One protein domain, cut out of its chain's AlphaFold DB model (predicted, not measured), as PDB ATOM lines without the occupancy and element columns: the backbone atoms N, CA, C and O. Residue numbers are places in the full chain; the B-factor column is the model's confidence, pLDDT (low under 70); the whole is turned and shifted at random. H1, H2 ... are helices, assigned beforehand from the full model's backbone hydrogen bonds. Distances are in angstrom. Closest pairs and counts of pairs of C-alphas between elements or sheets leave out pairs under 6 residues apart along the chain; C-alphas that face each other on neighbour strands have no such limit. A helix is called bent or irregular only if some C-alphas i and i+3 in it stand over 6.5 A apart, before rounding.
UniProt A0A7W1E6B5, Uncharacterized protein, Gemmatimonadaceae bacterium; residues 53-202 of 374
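AT A GLANCE: This is residues 53 to 202 of the 374 residues of an uncharacterized protein of Gemmatimonadaceae bacterium (UniProt A0A7W1E6B5). H7a, the longer arm of the bent helix H7, lies between H3 and H5, which are apart from each other, and runs opposite ways to both at shallow tilts; H7a also crosses H1, and H1 lies side by side with H4, these two running opposite ways. H6 crosses H5 at one end of the longest axis, while H2 and the second arm, H7b, lie at the other. The printed part has 150 residues with seven named helices, H1 to H7 in order, and no named strand: the class is all helix. It is compact, with a radius of gyration of the C-alphas of 15.8 A, and spans 47 by 33 by 30 A.

HOW THE PARTS SIT: The longest helix, H7, residues 169 to 200, was assigned as one helix by its hydrogen bonds but is bent: C-alphas 188 and 191 are 7.8 A apart. Its arms H7a, residues 169 to 188, and H7b, residues 191 to 200, stand at a steep tilt of 61 degrees. H3, residues 99 to 112, touches H7a at a shallow tilt of 30 degrees, opposite ways; the closest C-alphas are those of Leu 100 and Ser 181, 4.7 A apart. H5, residues 130 to 142, only just touches H7a, with 3 pairs of C-alphas within 8 A, closest at Leu 141 and Arg 172, 6.6 A. The hub is H1, residues 57 to 69, which touches H7a at a steep tilt of 65 degrees with residues 61 to 65 alone, closest at the C-alphas of Gly 65 and Ile 182, 6.6 A. H4, residues 115 to 126, touches H1 at a shallow tilt of 14 degrees, opposite ways; the C-alphas of Val 59 and Pro 124 are closest, 5.2 A. H6, residues 153 to 165, touches H5 about perpendicular at 86 degrees, closest at the C-alphas of Phe 140 and Ile 159, 5.1 A. H2, residues 83 to 93, only just touches H1, with 3 pairs of C-alphas within 8 A, closest at Leu 68 and Lys 84, 5.6 A. H2 and H7b are apart. Each O i to N i+4 pair is within hydrogen-bond range in H1, H2, H5, H7a and H7b, against 5 of 10 in H3, 8 of 9 in H6 and 0 of 8 in H4, where 7 of 9 O i to N i+3 pairs are.

IN THESE COORDINATES: H7a is 29.0 A long from C-alpha 169 at (-25.377, 50.332, -13.897); H7b, 14.2 A, ends at C-alpha 200 at (-19.158, 9.166, -14.320). H1, 18.5 A, begins at C-alpha 57 at (-16.498, 23.639, -11.740). H3 and H4, each 21.1 A, are irregular: C-alphas 102 and 105 are 7.8 A apart, and C-alphas 121 and 124 7.6 A.

THE WHOLE: The two C-alphas farthest apart, those of Arg 93 and Arg 148, are 48.0 A apart. The link from H1 to H2, residues 70 to 82, is long. The printed part has no cut; its mean pLDDT is 94.5, and no printed residue is under 70.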
ATOM      1  N   ILE A  53      -5.516  18.965 -20.996       95.38
ATOM      2  CA  ILE A  53      -6.962  18.788 -20.820       95.38
ATOM      3  C   ILE A  53      -7.301  19.002 -19.345       95.38
ATOM      4  O   ILE A  53      -6.675  18.403 -18.473       95.38
ATOM      5  N   ALA A  54      -8.303  19.829 -19.066       95.38
ATOM      6  CA  ALA A  54      -8.795  20.080 -17.720       95.38
ATOM      7  C   ALA A  54     -10.319  20.260 -17.699       95.38
ATOM      8  O   ALA A  54     -10.982  20.377 -18.727       95.38
ATOM      9  N   THR A  55     -10.871  20.289 -16.492       96.62
ATOM     10  CA  THR A  55     -12.271  20.624 -16.196       96.62
ATOM     11  C   THR A  55     -12.275  21.646 -15.063       96.62
ATOM     12  O   THR A  55     -11.333  21.684 -14.267       96.62
ATOM     13  N   ARG A  56     -13.283  22.521 -15.008       96.12
ATOM     14  CA  ARG A  56     -13.374  23.580 -13.990       96.12
ATOM     15  C   ARG A  56     -14.826  23.798 -13.575       96.12
ATOM     16  O   ARG A  56     -15.613  24.297 -14.376       96.12
ATOM     17  N   GLU A  57     -15.149  23.485 -12.319       96.81
ATOM     18  CA  GLU A  57     -16.498  23.639 -11.740       96.81
ATOM     19  C   GLU A  57     -17.048  25.052 -11.962       96.81
ATOM     20  O   GLU A  57     -18.176  25.206 -12.415       96.81
ATOM     21  N   HIS A  58     -16.259  26.101 -11.703       96.88
ATOM     22  CA  HIS A  58     -16.743  27.486 -11.779       96.88
ATOM     23  C   HIS A  58     -17.075  27.947 -13.198       96.88
ATOM     24  O   HIS A  58     -17.964  28.778 -13.375       96.88
ATOM     25  N   VAL A  59     -16.375  27.408 -14.200       97.44
ATOM     26  CA  VAL A  59     -16.663  27.674 -15.614       97.44
ATOM     27  C   VAL A  59     -17.978  27.000 -15.993       97.44
ATOM     28  O   VAL A  59     -18.874  27.652 -16.525       97.44
ATOM     29  N   ASP A  60     -18.122  25.728 -15.632       97.75
ATOM     30  CA  ASP A  60     -19.328  24.942 -15.876       97.75
ATOM     31  C   ASP A  60     -20.556  25.517 -15.173       97.75
ATOM     32  O   ASP A  60     -21.607  25.644 -15.791       97.75
ATOM     33  N   LEU A  61     -20.424  25.913 -13.910       98.25
ATOM     34  CA  LEU A  61     -21.481  26.516 -13.103       98.25
ATOM     35  C   LEU A  61     -22.008  27.810 -13.734       98.25
ATOM     36  O   LEU A  61     -23.216  28.040 -13.809       98.25
ATOM     37  N   TRP A  62     -21.105  28.670 -14.193       98.31
ATOM     38  CA  TRP A  62     -21.479  29.931 -14.817       98.31
ATOM     39  C   TRP A  62     -22.159  29.717 -16.170       98.31
ATOM     40  O   TRP A  62     -23.212  30.302 -16.433       98.31
ATOM     41  N   LEU A  63     -21.592  28.844 -17.009       98.00
ATOM     42  CA  LEU A  63     -22.163  28.482 -18.306       98.00
ATOM     43  C   LEU A  63     -23.511  27.773 -18.153       98.00
ATOM     44  O   LEU A  63     -24.426  28.047 -18.922       98.00
ATOM     45  N   HIS A  64     -23.670  26.933 -17.130       97.75
ATOM     46  CA  HIS A  64     -24.953  26.358 -16.734       97.75
ATOM     47  C   HIS A  64     -25.972  27.458 -16.438       97.75
ATOM     48  O   HIS A  64     -27.073  27.447 -16.990       97.75
ATOM     49  N   GLY A  65     -25.582  28.445 -15.628       97.44
ATOM     50  CA  GLY A  65     -26.386  29.625 -15.341       97.44
ATOM     51  C   GLY A  65     -26.879  30.329 -16.599       97.44
ATOM     52  O   GLY A  65     -28.081  30.547 -16.748       97.44
ATOM     53  N   TYR A  66     -25.961  30.627 -17.522       97.50
ATOM     54  CA  TYR A  66     -26.291  31.226 -18.813       97.50
ATOM     55  C   TYR A  66     -27.244  30.345 -19.624       97.50
ATOM     56  O   TYR A  66     -28.283  30.836 -20.051       97.50
ATOM     57  N   ALA A  67     -26.970  29.046 -19.750       96.50
ATOM     58  CA  ALA A  67     -27.813  28.111 -20.494       96.50
ATOM     59  C   ALA A  67     -29.263  28.036 -19.971       96.50
ATOM     60  O   ALA A  67     -30.189  27.733 -20.728       96.50
ATOM     61  N   LEU A  68     -29.492  28.302 -18.679       95.81
ATOM     62  CA  LEU A  68     -30.837  28.329 -18.098       95.81
ATOM     63  C   LEU A  68     -31.590  29.643 -18.358       95.81
ATOM     64  O   LEU A  68     -32.826  29.636 -18.434       95.81
ATOM     65  N   ILE A  69     -30.883  30.761 -18.521       95.06
ATOM     66  CA  ILE A  69     -31.491  32.096 -18.651       95.06
ATOM     67  C   ILE A  69     -31.464  32.653 -20.077       95.06
ATOM     68  O   ILE A  69     -32.201  33.592 -20.361       95.06
ATOM     69  N   THR A  70     -30.657  32.082 -20.969       92.44
ATOM     70  CA  THR A  70     -30.628  32.431 -22.391       92.44
ATOM     71  C   THR A  70     -31.352  31.378 -23.227       92.44
ATOM     72  O   THR A  70     -31.596  30.248 -22.784       92.44
ATOM     73  N   ASP A  71     -31.724  31.778 -24.440       86.88
ATOM     74  CA  ASP A  71     -32.151  30.868 -25.493       86.88
ATOM     75  C   ASP A  71     -31.132  30.967 -26.627       86.88
ATOM     76  O   ASP A  71     -30.948  32.022 -27.241       86.88
ATOM     77  N   ASP A  72     -30.437  29.862 -26.871       85.88
ATOM     78  CA  ASP A  72     -29.435  29.781 -27.920       85.88
ATOM     79  C   ASP A  72     -30.103  29.521 -29.273       85.88
ATOM     80  O   ASP A  72     -30.754  28.494 -29.492       85.88
ATOM     81  N   THR A  73     -29.972  30.493 -30.171       83.75
ATOM     82  CA  THR A  73     -30.591  30.479 -31.503       83.75
ATOM     83  C   THR A  73     -29.556  30.461 -32.623       83.75
ATOM     84  O   THR A  73     -29.923  30.564 -33.797       83.75
ATOM     85  N   THR A  74     -28.267  30.324 -32.295       87.69
ATOM     86  CA  THR A  74     -27.214  30.258 -33.306       87.69
ATOM     87  C   THR A  74     -27.320  28.957 -34.107       87.69
ATOM     88  O   THR A  74     -27.898  27.949 -33.680       87.69
ATOM     89  N   LEU A  75     -26.792  28.977 -35.337       89.12
ATOM     90  CA  LEU A  75     -26.787  27.780 -36.177       89.12
ATOM     91  C   LEU A  75     -25.901  26.697 -35.555       89.12
ATOM     92  O   LEU A  75     -26.316  25.543 -35.481       89.12
ATOM     93  N   VAL A  76     -24.707  27.088 -35.116       91.44
ATOM     94  CA  VAL A  76     -23.821  26.265 -34.296       91.44
ATOM     95  C   VAL A  76     -23.994  26.737 -32.852       91.44
ATOM     96  O   VAL A  76     -23.571  27.848 -32.536       91.44
ATOM     97  N   PRO A  77     -24.691  25.968 -32.004       92.69
ATOM     98  CA  PRO A  77     -24.984  26.376 -30.638       92.69
ATOM     99  C   PRO A  77     -23.723  26.479 -29.769       92.69
ATOM    100  O   PRO A  77     -22.823  25.640 -29.845       92.69
ATOM    101  N   TYR A  78     -23.710  27.477 -28.885       93.25
ATOM    102  CA  TYR A  78     -22.843  27.515 -27.710       93.25
ATOM    103  C   TYR A  78     -23.246  26.446 -26.707       93.25
ATOM    104  O   TYR A  78     -22.371  25.771 -26.173       93.25
ATOM    105  N   PHE A  79     -24.546  26.291 -26.446       95.75
ATOM    106  CA  PHE A  79     -25.051  25.370 -25.429       95.75
ATOM    107  C   PHE A  79     -25.672  24.118 -26.036       95.75
ATOM    108  O   PHE A  79     -26.447  24.184 -26.988       95.75
ATOM    109  N   ARG A  80     -25.407  22.961 -25.424       93.94
ATOM    110  CA  ARG A  80     -25.951  21.675 -25.870       93.94
ATOM    111  C   ARG A  80     -27.460  21.742 -26.043       93.94
ATOM    112  O   ARG A  80     -28.203  22.078 -25.115       93.94
ATOM    113  N   ARG A  81     -27.935  21.331 -27.220       89.81
ATOM    114  CA  ARG A  81     -29.377  21.208 -27.470       89.81
ATOM    115  C   ARG A  81     -30.005  20.277 -26.432       89.81
ATOM    116  O   ARG A  81     -29.528  19.171 -26.199       89.81
ATOM    117  N   GLY A  82     -31.083  20.740 -25.805       90.81
ATOM    118  CA  GLY A  82     -31.787  19.990 -24.763       90.81
ATOM    119  C   GLY A  82     -31.161  20.065 -23.366       90.81
ATOM    120  O   GLY A  82     -31.826  19.636 -22.428       90.81
ATOM    121  N   TYR A  83     -29.979  20.672 -23.186       94.62
ATOM    122  CA  TYR A  83     -29.313  20.791 -21.879       94.62
ATOM    123  C   TYR A  83     -30.228  21.398 -20.811       94.62
ATOM    124  O   TYR A  83     -30.433  20.825 -19.748       94.62
ATOM    125  N   LYS A  84     -30.863  22.530 -21.126       94.25
ATOM    126  CA  LYS A  84     -31.816  23.207 -20.236       94.25
ATOM    127  C   LYS A  84     -32.960  22.285 -19.799       94.25
ATOM    128  O   LYS A  84     -33.285  22.235 -18.619       94.25
ATOM    129  N   ALA A  85     -33.548  21.530 -20.728       94.06
ATOM    130  CA  ALA A  85     -34.642  20.604 -20.426       94.06
ATOM    131  C   ALA A  85     -34.167  19.397 -19.596       94.06
ATOM    132  O   ALA A  85     -34.835  19.013 -18.637       94.06
ATOM    133  N   GLU A  86     -33.002  18.837 -19.933       94.38
ATOM    134  CA  GLU A  86     -32.346  17.760 -19.184       94.38
ATOM    135  C   GLU A  86     -32.114  18.180 -17.728       94.38
ATOM    136  O   GLU A  86     -32.568  17.498 -16.805       94.38
ATOM    137  N   LEU A  87     -31.485  19.341 -17.520       95.00
ATOM    138  CA  LEU A  87     -31.144  19.847 -16.194       95.00
ATOM    139  C   LEU A  87     -32.378  20.207 -15.372       95.00
ATOM    140  O   LEU A  87     -32.406  19.900 -14.186       95.00
ATOM    141  N   LEU A  88     -33.425  20.779 -15.972       92.81
ATOM    142  CA  LEU A  88     -34.695  20.988 -15.267       92.81
ATOM    143  C   LEU A  88     -35.301  19.658 -14.789       92.81
ATOM    144  O   LEU A  88     -35.804  19.577 -13.668       92.81
ATOM    145  N   GLY A  89     -35.194  18.590 -15.587       94.31
ATOM    146  CA  GLY A  89     -35.613  17.248 -15.183       94.31
ATOM    147  C   GLY A  89     -34.765  16.662 -14.046       94.31
ATOM    148  O   GLY A  89     -35.313  16.072 -13.114       94.31
ATOM    149  N   VAL A  90     -33.439  16.833 -14.093       94.44
ATOM    150  CA  VAL A  90     -32.520  16.392 -13.024       94.44
ATOM    151  C   VAL A  90     -32.792  17.158 -11.725       94.44
ATOM    152  O   VAL A  90     -32.971  16.536 -10.679       94.44
ATOM    153  N   ARG A  91     -32.907  18.489 -11.800       93.75
ATOM    154  CA  ARG A  91     -33.203  19.369 -10.658       93.75
ATOM    155  C   ARG A  91     -34.557  19.050 -10.034       93.75
ATOM    156  O   ARG A  91     -34.656  18.972  -8.814       93.75
ATOM    157  N   SER A  92     -35.573  18.769 -10.854       92.31
ATOM    158  CA  SER A  92     -36.891  18.344 -10.370       92.31
ATOM    159  C   SER A  92     -36.820  17.037  -9.577       92.31
ATOM    160  O   SER A  92     -37.376  16.971  -8.485       92.31
ATOM    161  N   ARG A  93     -36.084  16.023 -10.058       93.12
ATOM    162  CA  ARG A  93     -35.888  14.762  -9.313       93.12
ATOM    163  C   ARG A  93     -35.127  14.961  -8.001       93.12
ATOM    164  O   ARG A  93     -35.384  14.246  -7.039       93.12
ATOM    165  N   ALA A  94     -34.217  15.931  -7.969       91.44
ATOM    166  CA  ALA A  94     -33.470  16.313  -6.775       91.44
ATOM    167  C   ALA A  94     -34.247  17.256  -5.832       91.44
ATOM    168  O   ALA A  94     -33.729  17.603  -4.776       91.44
ATOM    169  N   ASN A  95     -35.465  17.688  -6.193       93.31
ATOM    170  CA  ASN A  95     -36.224  18.737  -5.497       93.31
ATOM    171  C   ASN A  95     -35.414  20.033  -5.275       93.31
ATOM    172  O   ASN A  95     -35.578  20.724  -4.269       93.31
ATOM    173  N   ALA A  96     -34.530  20.369  -6.215       94.12
ATOM    174  CA  ALA A  96     -33.653  21.527  -6.115       94.12
ATOM    175  C   ALA A  96     -34.329  22.789  -6.673       94.12
ATOM    176  O   ALA A  96     -34.387  22.981  -7.887       94.12
ATOM    177  N   VAL A  97     -34.793  23.670  -5.782       94.44
ATOM    178  CA  VAL A  97     -35.288  25.015  -6.126       94.44
ATOM    179  C   VAL A  97     -34.320  26.066  -5.592       94.44
ATOM    180  O   VAL A  97     -33.953  26.053  -4.412       94.44
ATOM    181  N   THR A  98     -33.899  26.982  -6.458       96.50
ATOM    182  CA  THR A  98     -32.819  27.931  -6.171       96.50
ATOM    183  C   THR A  98     -33.228  29.359  -6.512       96.50
ATOM    184  O   THR A  98     -34.255  29.624  -7.143       96.50
ATOM    185  N   GLN A  99     -32.408  30.320  -6.095       97.25
ATOM    186  CA  GLN A  99     -32.593  31.717  -6.477       97.25
ATOM    187  C   GLN A  99     -32.482  31.936  -7.990       97.25
ATOM    188  O   GLN A  99     -33.056  32.899  -8.496       97.25
ATOM    189  N   LEU A 100     -31.800  31.049  -8.723       96.69
ATOM    190  CA  LEU A 100     -31.733  31.134 -10.178       96.69
ATOM    191  C   LEU A 100     -33.109  30.925 -10.818       96.69
ATOM    192  O   LEU A 100     -33.428  31.627 -11.773       96.69
ATOM    193  N   ASP A 101     -33.955  30.054 -10.257       94.94
ATOM    194  CA  ASP A 101     -35.340  29.887 -10.720       94.94
ATOM    195  C   ASP A 101     -36.164  31.145 -10.460       94.94
ATOM    196  O   ASP A 101     -36.820  31.665 -11.360       94.94
ATOM    197  N   ALA A 102     -36.090  31.658  -9.228       96.56
ATOM    198  CA  ALA A 102     -36.853  32.826  -8.801       96.56
ATOM    199  C   ALA A 102     -36.482  34.092  -9.593       96.56
ATOM    200  O   ALA A 102     -37.333  34.944  -9.842       96.56
ATOM    201  N   ASN A 103     -35.217  34.213 -10.002       97.88
ATOM    202  CA  ASN A 103     -34.698  35.384 -10.704       97.88
ATOM    203  C   ASN A 103     -34.622  35.213 -12.227       97.88
ATOM    204  O   ASN A 103     -34.235  36.165 -12.911       97.88
ATOM    205  N   ARG A 104     -34.982  34.043 -12.772       95.50
ATOM    206  CA  ARG A 104     -34.770  33.689 -14.184       95.50
ATOM    207  C   ARG A 104     -35.323  34.727 -15.151       95.50
ATOM    208  O   ARG A 104     -34.577  35.211 -15.996       95.50
ATOM    209  N   ASP A 105     -36.589  35.105 -15.012       96.00
ATOM    210  CA  ASP A 105     -37.237  36.030 -15.953       96.00
ATOM    211  C   ASP A 105     -36.636  37.437 -15.868       96.00
ATOM    212  O   ASP A 105     -36.413  38.102 -16.882       96.00
ATOM    213  N   LYS A 106     -36.281  37.875 -14.652       96.19
ATOM    214  CA  LYS A 106     -35.607  39.159 -14.435       96.19
ATOM    215  C   LYS A 106     -34.224  39.163 -15.086       96.19
ATOM    216  O   LYS A 106     -33.883  40.124 -15.773       96.19
ATOM    217  N   LEU A 107     -33.455  38.088 -14.919       97.12
ATOM    218  CA  LEU A 107     -32.143  37.926 -15.540       97.12
ATOM    219  C   LEU A 107     -32.250  37.844 -17.072       97.12
ATOM    220  O   LEU A 107     -31.510  38.539 -17.766       97.12
ATOM    221  N   ALA A 108     -33.196  37.064 -17.596       95.81
ATOM    222  CA  ALA A 108     -33.406  36.878 -19.031       95.81
ATOM    223  C   ALA A 108     -33.857  38.171 -19.732       95.81
ATOM    224  O   ALA A 108     -33.363  38.512 -20.807       95.81
ATOM    225  N   SER A 109     -34.747  38.950 -19.106       95.12
ATOM    226  CA  SER A 109     -35.273  40.190 -19.699       95.12
ATOM    227  C   SER A 109     -34.193  41.246 -19.968       95.12
ATOM    228  O   SER A 109     -34.346  42.082 -20.861       95.12
ATOM    229  N   ARG A 110     -33.061  41.193 -19.251       94.62
ATOM    230  CA  ARG A 110     -31.959  42.141 -19.432       94.62
ATOM    231  C   ARG A 110     -31.275  42.005 -20.794       94.62
ATOM    232  O   ARG A 110     -30.856  43.028 -21.333       94.62
ATOM    233  N   PHE A 111     -31.227  40.809 -21.390       93.25
ATOM    234  CA  PHE A 111     -30.612  40.595 -22.710       93.25
ATOM    235  C   PHE A 111     -31.338  41.338 -23.841       93.25
ATOM    236  O   PHE A 111     -30.728  41.663 -24.858       93.25
ATOM    237  N   ALA A 112     -32.621  41.671 -23.661       91.50
ATOM    238  CA  ALA A 112     -33.351  42.508 -24.610       91.50
ATOM    239  C   ALA A 112     -32.857  43.969 -24.609       91.50
ATOM    240  O   ALA A 112     -32.978  44.654 -25.624       91.50
ATOM    241  N   ILE A 113     -32.291  44.431 -23.486       92.50
ATOM    242  CA  ILE A 113     -31.787  45.798 -23.288       92.50
ATOM    243  C   ILE A 113     -30.284  45.870 -23.580       92.50
ATOM    244  O   ILE A 113     -29.840  46.764 -24.291       92.50
ATOM    245  N   SER A 114     -29.507  44.933 -23.034       91.56
ATOM    246  CA  SER A 114     -28.054  44.861 -23.192       91.56
ATOM    247  C   SER A 114     -27.690  43.535 -23.854       91.56
ATOM    248  O   SER A 114     -27.469  42.524 -23.186       91.56
ATOM    249  N   ARG A 115     -27.692  43.525 -25.192       86.69
ATOM    250  CA  ARG A 115     -27.418  42.311 -25.983       86.69
ATOM    251  C   ARG A 115     -25.994  41.796 -25.769       86.69
ATOM    252  O   ARG A 115     -25.785  40.588 -25.765       86.69
ATOM    253  N   ASP A 116     -25.050  42.700 -25.521       85.56
ATOM    254  CA  ASP A 116     -23.634  42.366 -25.340       85.56
ATOM    255  C   ASP A 116     -23.350  41.586 -24.050       85.56
ATOM    256  O   ASP A 116     -22.299  40.953 -23.946       85.56
ATOM    257  N   LEU A 117     -24.296  41.532 -23.101       91.62
ATOM    258  CA  LEU A 117     -24.187  40.693 -21.899       91.62
ATOM    259  C   LEU A 117     -23.993  39.208 -22.213       91.62
ATOM    260  O   LEU A 117     -23.460  38.475 -21.375       91.62
ATOM    261  N   VAL A 118     -24.407  38.748 -23.398       90.19
ATOM    262  CA  VAL A 118     -24.169  37.366 -23.838       90.19
ATOM    263  C   VAL A 118     -22.671  37.054 -23.908       90.19
ATOM    264  O   VAL A 118     -22.245  35.960 -23.551       90.19
ATOM    265  N   ASN A 119     -21.838  38.045 -24.248       88.44
ATOM    266  CA  ASN A 119     -20.389  37.873 -24.340       88.44
ATOM    267  C   ASN A 119     -19.747  37.583 -22.976       88.44
ATOM    268  O   ASN A 119     -18.654  37.016 -22.913       88.44
ATOM    269  N   ALA A 120     -20.425  37.938 -21.881       94.19
ATOM    270  CA  ALA A 120     -19.930  37.716 -20.531       94.19
ATOM    271  C   ALA A 120     -20.050  36.250 -20.061       94.19
ATOM    272  O   ALA A 120     -19.516  35.891 -19.009       94.19
ATOM    273  N   GLN A 121     -20.665  35.364 -20.856       94.88
ATOM    274  CA  GLN A 121     -20.769  33.932 -20.547       94.88
ATOM    275  C   GLN A 121     -19.406  33.226 -20.420       94.88
ATOM    276  O   GLN A 121     -19.303  32.205 -19.750       94.88
ATOM    277  N   PHE A 122     -18.341  33.794 -20.995       94.38
ATOM    278  CA  PHE A 122     -16.991  33.214 -20.964       94.38
ATOM    279  C   PHE A 122     -16.012  33.920 -20.018       94.38
ATOM    280  O   PHE A 122     -14.854  33.519 -19.921       94.38
ATOM    281  N   VAL A 123     -16.462  34.934 -19.270       93.31
ATOM    282  CA  VAL A 123     -15.661  35.610 -18.231       93.31
ATOM    283  C   VAL A 123     -14.980  34.637 -17.245       93.31
ATOM    284  O   VAL A 123     -13.796  34.835 -16.969       93.31
ATOM    285  N   PRO A 124     -15.628  33.554 -16.762       94.50
ATOM    286  CA  PRO A 124     -15.023  32.630 -15.793       94.50
ATOM    287  C   PRO A 124     -13.721  31.971 -16.243       94.50
ATOM    288  O   PRO A 124     -12.907  31.585 -15.407       94.50
ATOM    289  N   MET A 125     -13.507  31.829 -17.553       92.94
ATOM    290  CA  MET A 125     -12.301  31.196 -18.094       92.94
ATOM    291  C   MET A 125     -11.030  32.012 -17.808       92.94
ATOM    292  O   MET A 125      -9.933  31.459 -17.851       92.94
ATOM    293  N   GLN A 126     -11.173  33.299 -17.476       89.19
ATOM    294  CA  GLN A 126     -10.070  34.186 -17.087       89.19
ATOM    295  C   GLN A 126      -9.634  33.998 -15.627       89.19
ATOM    296  O   GLN A 126      -8.596  34.516 -15.220       89.19
ATOM    297  N   PHE A 127     -10.409  33.248 -14.843       90.94
ATOM    298  CA  PHE A 127     -10.169  33.012 -13.426       90.94
ATOM    299  C   PHE A 127      -9.791  31.556 -13.166       90.94
ATOM    300  O   PHE A 127     -10.220  30.629 -13.866       90.94
ATOM    301  N   SER A 128      -8.996  31.349 -12.121       88.50
ATOM    302  CA  SER A 128      -8.514  30.022 -11.735       88.50
ATOM    303  C   SER A 128      -9.505  29.276 -10.844       88.50
ATOM    304  O   SER A 128      -9.516  28.048 -10.854       88.50
ATOM    305  N   SER A 129     -10.353  29.996 -10.101       92.06
ATOM    306  CA  SER A 129     -11.340  29.418  -9.184       92.06
ATOM    307  C   SER A 129     -12.598  30.280  -9.051       92.06
ATOM    308  O   SER A 129     -12.614  31.455  -9.433       92.06
ATOM    309  N   LEU A 130     -13.647  29.691  -8.460       92.00
ATOM    310  CA  LEU A 130     -14.890  30.390  -8.124       92.00
ATOM    311  C   LEU A 130     -14.634  31.561  -7.168       92.00
ATOM    312  O   LEU A 130     -15.110  32.662  -7.423       92.00
ATOM    313  N   ASP A 131     -13.861  31.340  -6.104       94.25
ATOM    314  CA  ASP A 131     -13.606  32.359  -5.080       94.25
ATOM    315  C   ASP A 131     -12.870  33.569  -5.657       94.25
ATOM    316  O   ASP A 131     -13.299  34.702  -5.444       94.25
ATOM    317  N   GLN A 132     -11.842  33.336  -6.482       93.75
ATOM    318  CA  GLN A 132     -11.107  34.409  -7.155       93.75
ATOM    319  C   GLN A 132     -12.025  35.234  -8.070       93.75
ATOM    320  O   GLN A 132     -11.963  36.463  -8.083       93.75
ATOM    321  N   MET A 133     -12.891  34.564  -8.839       95.12
ATOM    322  CA  MET A 133     -13.854  35.236  -9.714       95.12
ATOM    323  C   MET A 133     -14.850  36.075  -8.906       95.12
ATOM    324  O   MET A 133     -15.151  37.214  -9.257       95.12
ATOM    325  N   LEU A 134     -15.370  35.517  -7.817       95.62
ATOM    326  CA  LEU A 134     -16.350  36.174  -6.962       95.62
ATOM    327  C   LEU A 134     -15.769  37.378  -6.213       95.62
ATOM    328  O   LEU A 134     -16.464  38.384  -6.077       95.62
ATOM    329  N   GLU A 135     -14.521  37.290  -5.754       95.00
ATOM    330  CA  GLU A 135     -13.785  38.408  -5.158       95.00
ATOM    331  C   GLU A 135     -13.576  39.533  -6.179       95.00
ATOM    332  O   GLU A 135     -13.891  40.691  -5.903       95.00
ATOM    333  N   ALA A 136     -13.136  39.196  -7.395       95.31
ATOM    334  CA  ALA A 136     -12.974  40.157  -8.483       95.31
ATOM    335  C   ALA A 136     -14.286  40.885  -8.824       95.31
ATOM    336  O   ALA A 136     -14.292  42.104  -9.013       95.31
ATOM    337  N   ILE A 137     -15.408  40.157  -8.864       97.38
ATOM    338  CA  ILE A 137     -16.731  40.743  -9.101       97.38
ATOM    339  C   ILE A 137     -17.140  41.668  -7.950       97.38
ATOM    340  O   ILE A 137     -17.635  42.762  -8.209       97.38
ATOM    341  N   ASP A 138     -16.924  41.280  -6.693       96.62
ATOM    342  CA  ASP A 138     -17.245  42.127  -5.538       96.62
ATOM    343  C   ASP A 138     -16.438  43.435  -5.553       96.62
ATOM    344  O   ASP A 138     -17.008  44.520  -5.422       96.62
ATOM    345  N   ILE A 139     -15.133  43.360  -5.832       95.69
ATOM    346  CA  ILE A 139     -14.271  44.538  -6.010       95.69
ATOM    347  C   ILE A 139     -14.805  45.444  -7.130       95.69
ATOM    348  O   ILE A 139     -14.955  46.652  -6.937       95.69
ATOM    349  N   PHE A 140     -15.143  44.867  -8.284       97.44
ATOM    350  CA  PHE A 140     -15.699  45.597  -9.422       97.44
ATOM    351  C   PHE A 140     -17.028  46.292  -9.098       97.44
ATOM    352  O   PHE A 140     -17.222  47.456  -9.458       97.44
ATOM    353  N   LEU A 141     -17.930  45.604  -8.395       97.00
ATOM    354  CA  LEU A 141     -19.228  46.147  -8.000       97.00
ATOM    355  C   LEU A 141     -19.085  47.274  -6.968       97.00
ATOM    356  O   LEU A 141     -19.781  48.280  -7.096       97.00
ATOM    357  N   ARG A 142     -18.175  47.146  -5.993       95.56
ATOM    358  CA  ARG A 142     -17.877  48.199  -5.000       95.56
ATOM    359  C   ARG A 142     -17.251  49.439  -5.632       95.56
ATOM    360  O   ARG A 142     -17.536  50.549  -5.201       95.56
ATOM    361  N   ALA A 143     -16.425  49.253  -6.659       95.44
ATOM    362  CA  ALA A 143     -15.830  50.339  -7.435       95.44
ATOM    363  C   ALA A 143     -16.788  50.941  -8.483       95.44
ATOM    364  O   ALA A 143     -16.377  51.807  -9.253       95.44
ATOM    365  N   GLU A 144     -18.031  50.452  -8.574       94.19
ATOM    366  CA  GLU A 144     -19.027  50.827  -9.590       94.19
ATOM    367  C   GLU A 144     -18.519  50.724 -11.043       94.19
ATOM    368  O   GLU A 144     -19.011  51.404 -11.944       94.19
ATOM    369  N   GLY A 145     -17.537  49.853 -11.282       91.69
ATOM    370  CA  GLY A 145     -16.867  49.715 -12.572       91.69
ATOM    371  C   GLY A 145     -15.894  50.837 -12.939       91.69
ATOM    372  O   GLY A 145     -15.523  50.935 -14.104       91.69
ATOM    373  N   ASN A 146     -15.464  51.672 -11.985       92.56
ATOM    374  CA  ASN A 146     -14.478  52.733 -12.205       92.56
ATOM    375  C   ASN A 146     -13.043  52.260 -11.881       92.56
ATOM    376  O   ASN A 146     -12.690  52.169 -10.702       92.56
ATOM    377  N   PRO A 147     -12.160  52.045 -12.880       92.31
ATOM    378  CA  PRO A 147     -10.788  51.591 -12.633       92.31
ATOM    379  C   PRO A 147      -9.951  52.574 -11.808       92.31
ATOM    380  O   PRO A 147      -8.972  52.179 -11.187       92.31
ATOM    381  N   ARG A 148     -10.326  53.861 -11.780       92.50
ATOM    382  CA  ARG A 148      -9.619  54.895 -11.007       92.50
ATOM    383  C   ARG A 148      -9.891  54.817  -9.506       92.50
ATOM    384  O   ARG A 148      -9.191  55.472  -8.747       92.50
ATOM    385  N   ALA A 149     -10.896  54.047  -9.087       89.44
ATOM    386  CA  ALA A 149     -11.167  53.780  -7.677       89.44
ATOM    387  C   ALA A 149     -10.275  52.658  -7.105       89.44
ATOM    388  O   ALA A 149     -10.373  52.336  -5.924       89.44
ATOM    389  N   ALA A 150      -9.427  52.042  -7.935       91.25
ATOM    390  CA  ALA A 150      -8.522  50.979  -7.529       91.25
ATOM    391  C   ALA A 150      -7.330  51.497  -6.710       91.25
ATOM    392  O   ALA A 150      -6.715  52.504  -7.050       91.25
ATOM    393  N   ASN A 151      -6.936  50.721  -5.697       89.31
ATOM    394  CA  ASN A 151      -5.746  50.995  -4.882       89.31
ATOM    395  C   ASN A 151      -4.462  50.357  -5.445       89.31
ATOM    396  O   ASN A 151      -3.378  50.577  -4.910       89.31
ATOM    397  N   SER A 152      -4.571  49.550  -6.504       92.69
ATOM    398  CA  SER A 152      -3.436  48.934  -7.190       92.69
ATOM    399  C   SER A 152      -3.699  48.832  -8.692       92.69
ATOM    400  O   SER A 152      -4.844  48.913  -9.150       92.69
ATOM    401  N   ARG A 153      -2.629  48.636  -9.468       91.56
ATOM    402  CA  ARG A 153      -2.721  48.464 -10.921       91.56
ATOM    403  C   ARG A 153      -3.479  47.188 -11.285       91.56
ATOM    404  O   ARG A 153      -4.304  47.213 -12.188       91.56
ATOM    405  N   GLU A 154      -3.234  46.105 -10.562       88.19
ATOM    406  CA  GLU A 154      -3.871  44.804 -10.770       88.19
ATOM    407  C   GLU A 154      -5.386  44.908 -10.562       88.19
ATOM    408  O   GLU A 154      -6.169  44.428 -11.378       88.19
ATOM    409  N   VAL A 155      -5.814  45.612  -9.508       91.56
ATOM    410  CA  VAL A 155      -7.235  45.864  -9.248       91.56
ATOM    411  C   VAL A 155      -7.852  46.733 -10.348       91.56
ATOM    412  O   VAL A 155      -8.959  46.447 -10.802       91.56
ATOM    413  N   ALA A 156      -7.140  47.757 -10.828       93.81
ATOM    414  CA  ALA A 156      -7.609  48.584 -11.939       93.81
ATOM    415  C   ALA A 156      -7.801  47.762 -13.226       93.81
ATOM    416  O   ALA A 156      -8.788  47.959 -13.936       93.81
ATOM    417  N   GLU A 157      -6.890  46.827 -13.510       91.56
ATOM    418  CA  GLU A 157      -6.962  45.925 -14.666       91.56
ATOM    419  C   GLU A 157      -8.173  44.981 -14.569       91.56
ATOM    420  O   GLU A 157      -8.918  44.851 -15.541       91.56
ATOM    421  N   VAL A 158      -8.451  44.408 -13.391       90.12
ATOM    422  CA  VAL A 158      -9.649  43.577 -13.150       90.12
ATOM    423  C   VAL A 158     -10.943  44.379 -13.320       90.12
ATOM    424  O   VAL A 158     -11.891  43.907 -13.951       90.12
ATOM    425  N   ILE A 159     -10.990  45.606 -12.792       94.81
ATOM    426  CA  ILE A 159     -12.163  46.480 -12.930       94.81
ATOM    427  C   ILE A 159     -12.383  46.850 -14.399       94.81
ATOM    428  O   ILE A 159     -13.518  46.813 -14.869       94.81
ATOM    429  N   ALA A 160     -11.318  47.185 -15.131       93.50
ATOM    430  CA  ALA A 160     -11.399  47.516 -16.550       93.50
ATOM    431  C   ALA A 160     -11.869  46.317 -17.385       93.50
ATOM    432  O   ALA A 160     -12.729  46.473 -18.252       93.50
ATOM    433  N   LEU A 161     -11.356  45.123 -17.082       91.75
ATOM    434  CA  LEU A 161     -11.766  43.878 -17.715       91.75
ATOM    435  C   LEU A 161     -13.274  43.637 -17.558       91.75
ATOM    436  O   LEU A 161     -13.984  43.491 -18.550       91.75
ATOM    437  N   LEU A 162     -13.773  43.615 -16.317       94.94
ATOM    438  CA  LEU A 162     -15.195  43.387 -16.043       94.94
ATOM    439  C   LEU A 162     -16.064  44.544 -16.558       94.94
ATOM    440  O   LEU A 162     -17.168  44.311 -17.047       94.94
ATOM    441  N   GLY A 163     -15.549  45.775 -16.539       94.75
ATOM    442  CA  GLY A 163     -16.212  46.955 -17.098       94.75
ATOM    443  C   GLY A 163     -16.438  46.880 -18.608       94.75
ATOM    444  O   GLY A 163     -17.414  47.447 -19.097       94.75
ATOM    445  N   GLY A 164     -15.600  46.132 -19.336       92.50
ATOM    446  CA  GLY A 164     -15.810  45.841 -20.756       92.50
ATOM    447  C   GLY A 164     -17.052  44.983 -21.027       92.50
ATOM    448  O   GLY A 164     -17.680  45.135 -22.070       92.50
ATOM    449  N   TYR A 165     -17.437  44.127 -20.078       93.75
ATOM    450  CA  TYR A 165     -18.616  43.260 -20.181       93.75
ATOM    451  C   TYR A 165     -19.864  43.861 -19.519       93.75
ATOM    452  O   TYR A 165     -20.976  43.684 -20.010       93.75
ATOM    453  N   PHE A 166     -19.688  44.575 -18.405       95.88
ATOM    454  CA  PHE A 166     -20.767  45.076 -17.548       95.88
ATOM    455  C   PHE A 166     -20.720  46.606 -17.434       95.88
ATOM    456  O   PHE A 166     -20.558  47.186 -16.354       95.88
ATOM    457  N   SER A 167     -20.835  47.274 -18.581       92.00
ATOM    458  CA  SER A 167     -20.558  48.707 -18.723       92.00
ATOM    459  C   SER A 167     -21.597  49.606 -18.041       92.00
ATOM    460  O   SER A 167     -21.250  50.645 -17.467       92.00
ATOM    461  N   THR A 168     -22.874  49.215 -18.031       94.81
ATOM    462  CA  THR A 168     -23.955  50.050 -17.486       94.81
ATOM    463  C   THR A 168     -24.304  49.704 -16.029       94.81
ATOM    464  O   THR A 168     -24.098  48.570 -15.594       94.81
ATOM    465  N   PRO A 169     -24.897  50.636 -15.251       95.62
ATOM    466  CA  PRO A 169     -25.377  50.332 -13.897       95.62
ATOM    467  C   PRO A 169     -26.354  49.150 -13.849       95.62
ATOM    468  O   PRO A 169     -26.293  48.332 -12.936       95.62
ATOM    469  N   GLY A 170     -27.220  49.019 -14.860       96.38
ATOM    470  CA  GLY A 170     -28.156  47.898 -14.949       96.38
ATOM    471  C   GLY A 170     -27.472  46.555 -15.218       96.38
ATOM    472  O   GLY A 170     -27.944  45.534 -14.732       96.38
ATOM    473  N   ASP A 171     -26.344  46.546 -15.933       96.44
ATOM    474  CA  ASP A 171     -25.554  45.330 -16.173       96.44
ATOM    475  C   ASP A 171     -24.805  44.897 -14.910       96.44
ATOM    476  O   ASP A 171     -24.686  43.707 -14.629       96.44
ATOM    477  N   ARG A 172     -24.372  45.862 -14.091       97.00
ATOM    478  CA  ARG A 172     -23.792  45.598 -12.767       97.00
ATOM    479  C   ARG A 172     -24.823  45.076 -11.771       97.00
ATOM    480  O   ARG A 172     -24.530  44.153 -11.017       97.00
ATOM    481  N   GLU A 173     -26.040  45.621 -11.784       97.44
ATOM    482  CA  GLU A 173     -27.146  45.085 -10.980       97.44
ATOM    483  C   GLU A 173     -27.492  43.654 -11.390       97.44
ATOM    484  O   GLU A 173     -27.641  42.772 -10.546       97.44
ATOM    485  N   TRP A 174     -27.554  43.413 -12.700       97.88
ATOM    486  CA  TRP A 174     -27.737  42.079 -13.250       97.88
ATOM    487  C   TRP A 174     -26.633  41.126 -12.782       97.88
ATOM    488  O   TRP A 174     -26.943  40.047 -12.284       97.88
ATOM    489  N   LEU A 175     -25.362  41.542 -12.846       98.12
ATOM    490  CA  LEU A 175     -24.220  40.744 -12.394       98.12
ATOM    491  C   LEU A 175     -24.316  40.398 -10.902       98.12
ATOM    492  O   LEU A 175     -24.043  39.261 -10.513       98.12
ATOM    493  N   ARG A 176     -24.731  41.350 -10.059       98.06
ATOM    494  CA  ARG A 176     -24.946  41.110  -8.625       98.06
ATOM    495  C   ARG A 176     -26.030  40.059  -8.392       98.06
ATOM    496  O   ARG A 176     -25.812  39.107  -7.646       98.06
ATOM    497  N   LEU A 177     -27.177  40.198  -9.057       98.38
ATOM    498  CA  LEU A 177     -28.275  39.238  -8.939       98.38
ATOM    499  C   LEU A 177     -27.884  37.853  -9.472       98.38
ATOM    500  O   LEU A 177     -28.213  36.830  -8.868       98.38
ATOM    501  N   PHE A 178     -27.162  37.817 -10.593       98.38
ATOM    502  CA  PHE A 178     -26.702  36.585 -11.219       98.38
ATOM    503  C   PHE A 178     -25.700  35.855 -10.323       98.38
ATOM    504  O   PHE A 178     -25.896  34.684 -10.020       98.38
ATOM    505  N   THR A 179     -24.684  36.547  -9.806       97.88
ATOM    506  CA  THR A 179     -23.704  35.944  -8.886       97.88
ATOM    507  C   THR A 179     -24.337  35.421  -7.603       97.88
ATOM    508  O   THR A 179     -23.976  34.333  -7.155       97.88
ATOM    509  N   GLN A 180     -25.306  36.139  -7.029       97.81
ATOM    510  CA  GLN A 180     -26.067  35.650  -5.880       97.81
ATOM    511  C   GLN A 180     -26.829  34.360  -6.222       97.81
ATOM    512  O   GLN A 180     -26.749  33.376  -5.485       97.81
ATOM    513  N   SER A 181     -27.501  34.347  -7.374       98.12
ATOM    514  CA  SER A 181     -28.272  33.196  -7.851       98.12
ATOM    515  C   SER A 181     -27.388  31.976  -8.113       98.12
ATOM    516  O   SER A 181     -27.747  30.862  -7.748       98.12
ATOM    517  N   ILE A 182     -26.202  32.188  -8.686       97.19
ATOM    518  CA  ILE A 182     -25.242  31.132  -9.010       97.19
ATOM    519  C   ILE A 182     -24.577  30.548  -7.759       97.19
ATOM    520  O   ILE A 182     -24.348  29.342  -7.698       97.19
ATOM    521  N   ARG A 183     -24.310  31.359  -6.728       97.06
ATOM    522  CA  ARG A 183     -23.838  30.843  -5.431       97.06
ATOM    523  C   ARG A 183     -24.876  29.925  -4.786       97.06
ATOM    524  O   ARG A 183     -24.523  28.846  -4.314       97.06
ATOM    525  N   ASP A 184     -26.145  30.341  -4.792       98.00
ATOM    526  CA  ASP A 184     -27.252  29.535  -4.267       98.00
ATOM    527  C   ASP A 184     -27.412  28.231  -5.069       98.00
ATOM    528  O   ASP A 184     -27.434  27.155  -4.471       98.00
ATOM    529  N   GLU A 185     -27.400  28.315  -6.407       97.75
ATOM    530  CA  GLU A 185     -27.429  27.162  -7.319       97.75
ATOM    531  C   GLU A 185     -26.301  26.170  -7.028       97.75
ATOM    532  O   GLU A 185     -26.542  24.967  -6.910       97.75
ATOM    533  N   ASN A 186     -25.074  26.666  -6.845       97.12
ATOM    534  CA  ASN A 186     -23.935  25.803  -6.573       97.12
ATOM    535  C   ASN A 186     -24.078  25.055  -5.248       97.12
ATOM    536  O   ASN A 186     -23.820  23.856  -5.179       97.12
ATOM    537  N   SER A 187     -24.513  25.771  -4.207       96.62
ATOM    538  CA  SER A 187     -24.644  25.225  -2.856       96.62
ATOM    539  C   SER A 187     -25.758  24.185  -2.723       96.62
ATOM    540  O   SER A 187     -25.619  23.242  -1.948       96.62
ATOM    541  N   LYS A 188     -26.855  24.346  -3.473       96.75
ATOM    542  CA  LYS A 188     -28.049  23.499  -3.361       96.75
ATOM    543  C   LYS A 188     -28.092  22.359  -4.368       96.75
ATOM    544  O   LYS A 188     -28.812  21.392  -4.139       96.75
ATOM    545  N   PHE A 189     -27.386  22.488  -5.490       97.38
ATOM    546  CA  PHE A 189     -27.502  21.546  -6.595       97.38
ATOM    547  C   PHE A 189     -26.185  21.334  -7.341       97.38
ATOM    548  O   PHE A 189     -25.655  20.220  -7.343       97.38
ATOM    549  N   TYR A 190     -25.663  22.383  -7.984       97.62
ATOM    550  CA  TYR A 190     -24.749  22.196  -9.112       97.62
ATOM    551  C   TYR A 190     -23.432  21.532  -8.728       97.62
ATOM    552  O   TYR A 190     -22.969  20.683  -9.479       97.62
ATOM    553  N   ARG A 191     -22.870  21.828  -7.549       96.81
ATOM    554  CA  ARG A 191     -21.640  21.176  -7.078       96.81
ATOM    555  C   ARG A 191     -21.786  19.658  -7.013       96.81
ATOM    556  O   ARG A 191     -20.997  18.939  -7.611       96.81
ATOM    557  N   SER A 192     -22.839  19.178  -6.349       96.75
ATOM    558  CA  SER A 192     -23.091  17.737  -6.213       96.75
ATOM    559  C   SER A 192     -23.328  17.057  -7.565       96.75
ATOM    560  O   SER A 192     -22.817  15.967  -7.816       96.75
ATOM    561  N   TYR A 193     -24.057  17.730  -8.461       97.56
ATOM    562  CA  TYR A 193     -24.276  17.264  -9.825       97.56
ATOM    563  C   TYR A 193     -22.965  17.211 -10.620       97.56
ATOM    564  O   TYR A 193     -22.701  16.229 -11.314       97.56
ATOM    565  N   TRP A 194     -22.135  18.247 -10.507       97.62
ATOM    566  CA  TRP A 194     -20.852  18.335 -11.188       97.62
ATOM    567  C   TRP A 194     -19.916  17.222 -10.718       97.62
ATOM    568  O   TRP A 194     -19.442  16.462 -11.555       97.62
ATOM    569  N   ASP A 195     -19.747  17.033  -9.406       97.81
ATOM    570  CA  ASP A 195     -18.918  15.962  -8.835       97.81
ATOM    571  C   ASP A 195     -19.333  14.574  -9.355       97.81
ATOM    572  O   ASP A 195     -18.487  13.770  -9.760       97.81
ATOM    573  N   GLN A 196     -20.642  14.312  -9.419       97.25
ATOM    574  CA  GLN A 196     -21.176  13.081 -10.001       97.25
ATOM    575  C   GLN A 196     -20.796  12.947 -11.483       97.25
ATOM    576  O   GLN A 196     -20.313  11.894 -11.903       97.25
ATOM    577  N   GLN A 197     -20.974  14.003 -12.281       97.12
ATOM    578  CA  GLN A 197     -20.621  13.982 -13.702       97.12
ATOM    579  C   GLN A 197     -19.117  13.797 -13.931       97.12
ATOM    580  O   GLN A 197     -18.733  13.083 -14.858       97.12
ATOM    581  N   GLN A 198     -18.262  14.366 -13.079       96.56
ATOM    582  CA  GLN A 198     -16.816  14.156 -13.152       96.56
ATOM    583  C   GLN A 198     -16.442  12.695 -12.906       96.56
ATOM    584  O   GLN A 198     -15.620  12.140 -13.638       96.56
ATOM    585  N   ALA A 199     -17.066  12.062 -11.910       97.06
ATOM    586  CA  ALA A 199     -16.842  10.655 -11.608       97.06
ATOM    587  C   ALA A 199     -17.333   9.744 -12.748       97.06
ATOM    588  O   ALA A 199     -16.580   8.896 -13.230       97.06
ATOM    589  N   GLU A 200     -18.559   9.956 -13.233       96.69
ATOM    590  CA  GLU A 200     -19.158   9.166 -14.320       96.69
ATOM    591  C   GLU A 200     -18.369   9.281 -15.633       96.69
ATOM    592  O   GLU A 200     -18.265   8.319 -16.399       96.69
ATOM    593  N   ARG A 201     -17.781  10.452 -15.896       97.38
ATOM    594  CA  ARG A 201     -17.079  10.755 -17.149       97.38
ATOM    595  C   ARG A 201     -15.563  10.666 -17.043       97.38
ATOM    596  O   ARG A 201     -14.886  10.976 -18.024       97.38
ATOM    597  N   ALA A 202     -15.011  10.188 -15.930       97.44
ATOM    598  CA  ALA A 202     -13.570   9.977 -15.791       97.44
ATOM    599  C   ALA A 202     -12.957   9.166 -16.961       97.44
ATOM    600  O   ALA A 202     -11.922   9.590 -17.489       97.44
TER     601      ALA A 202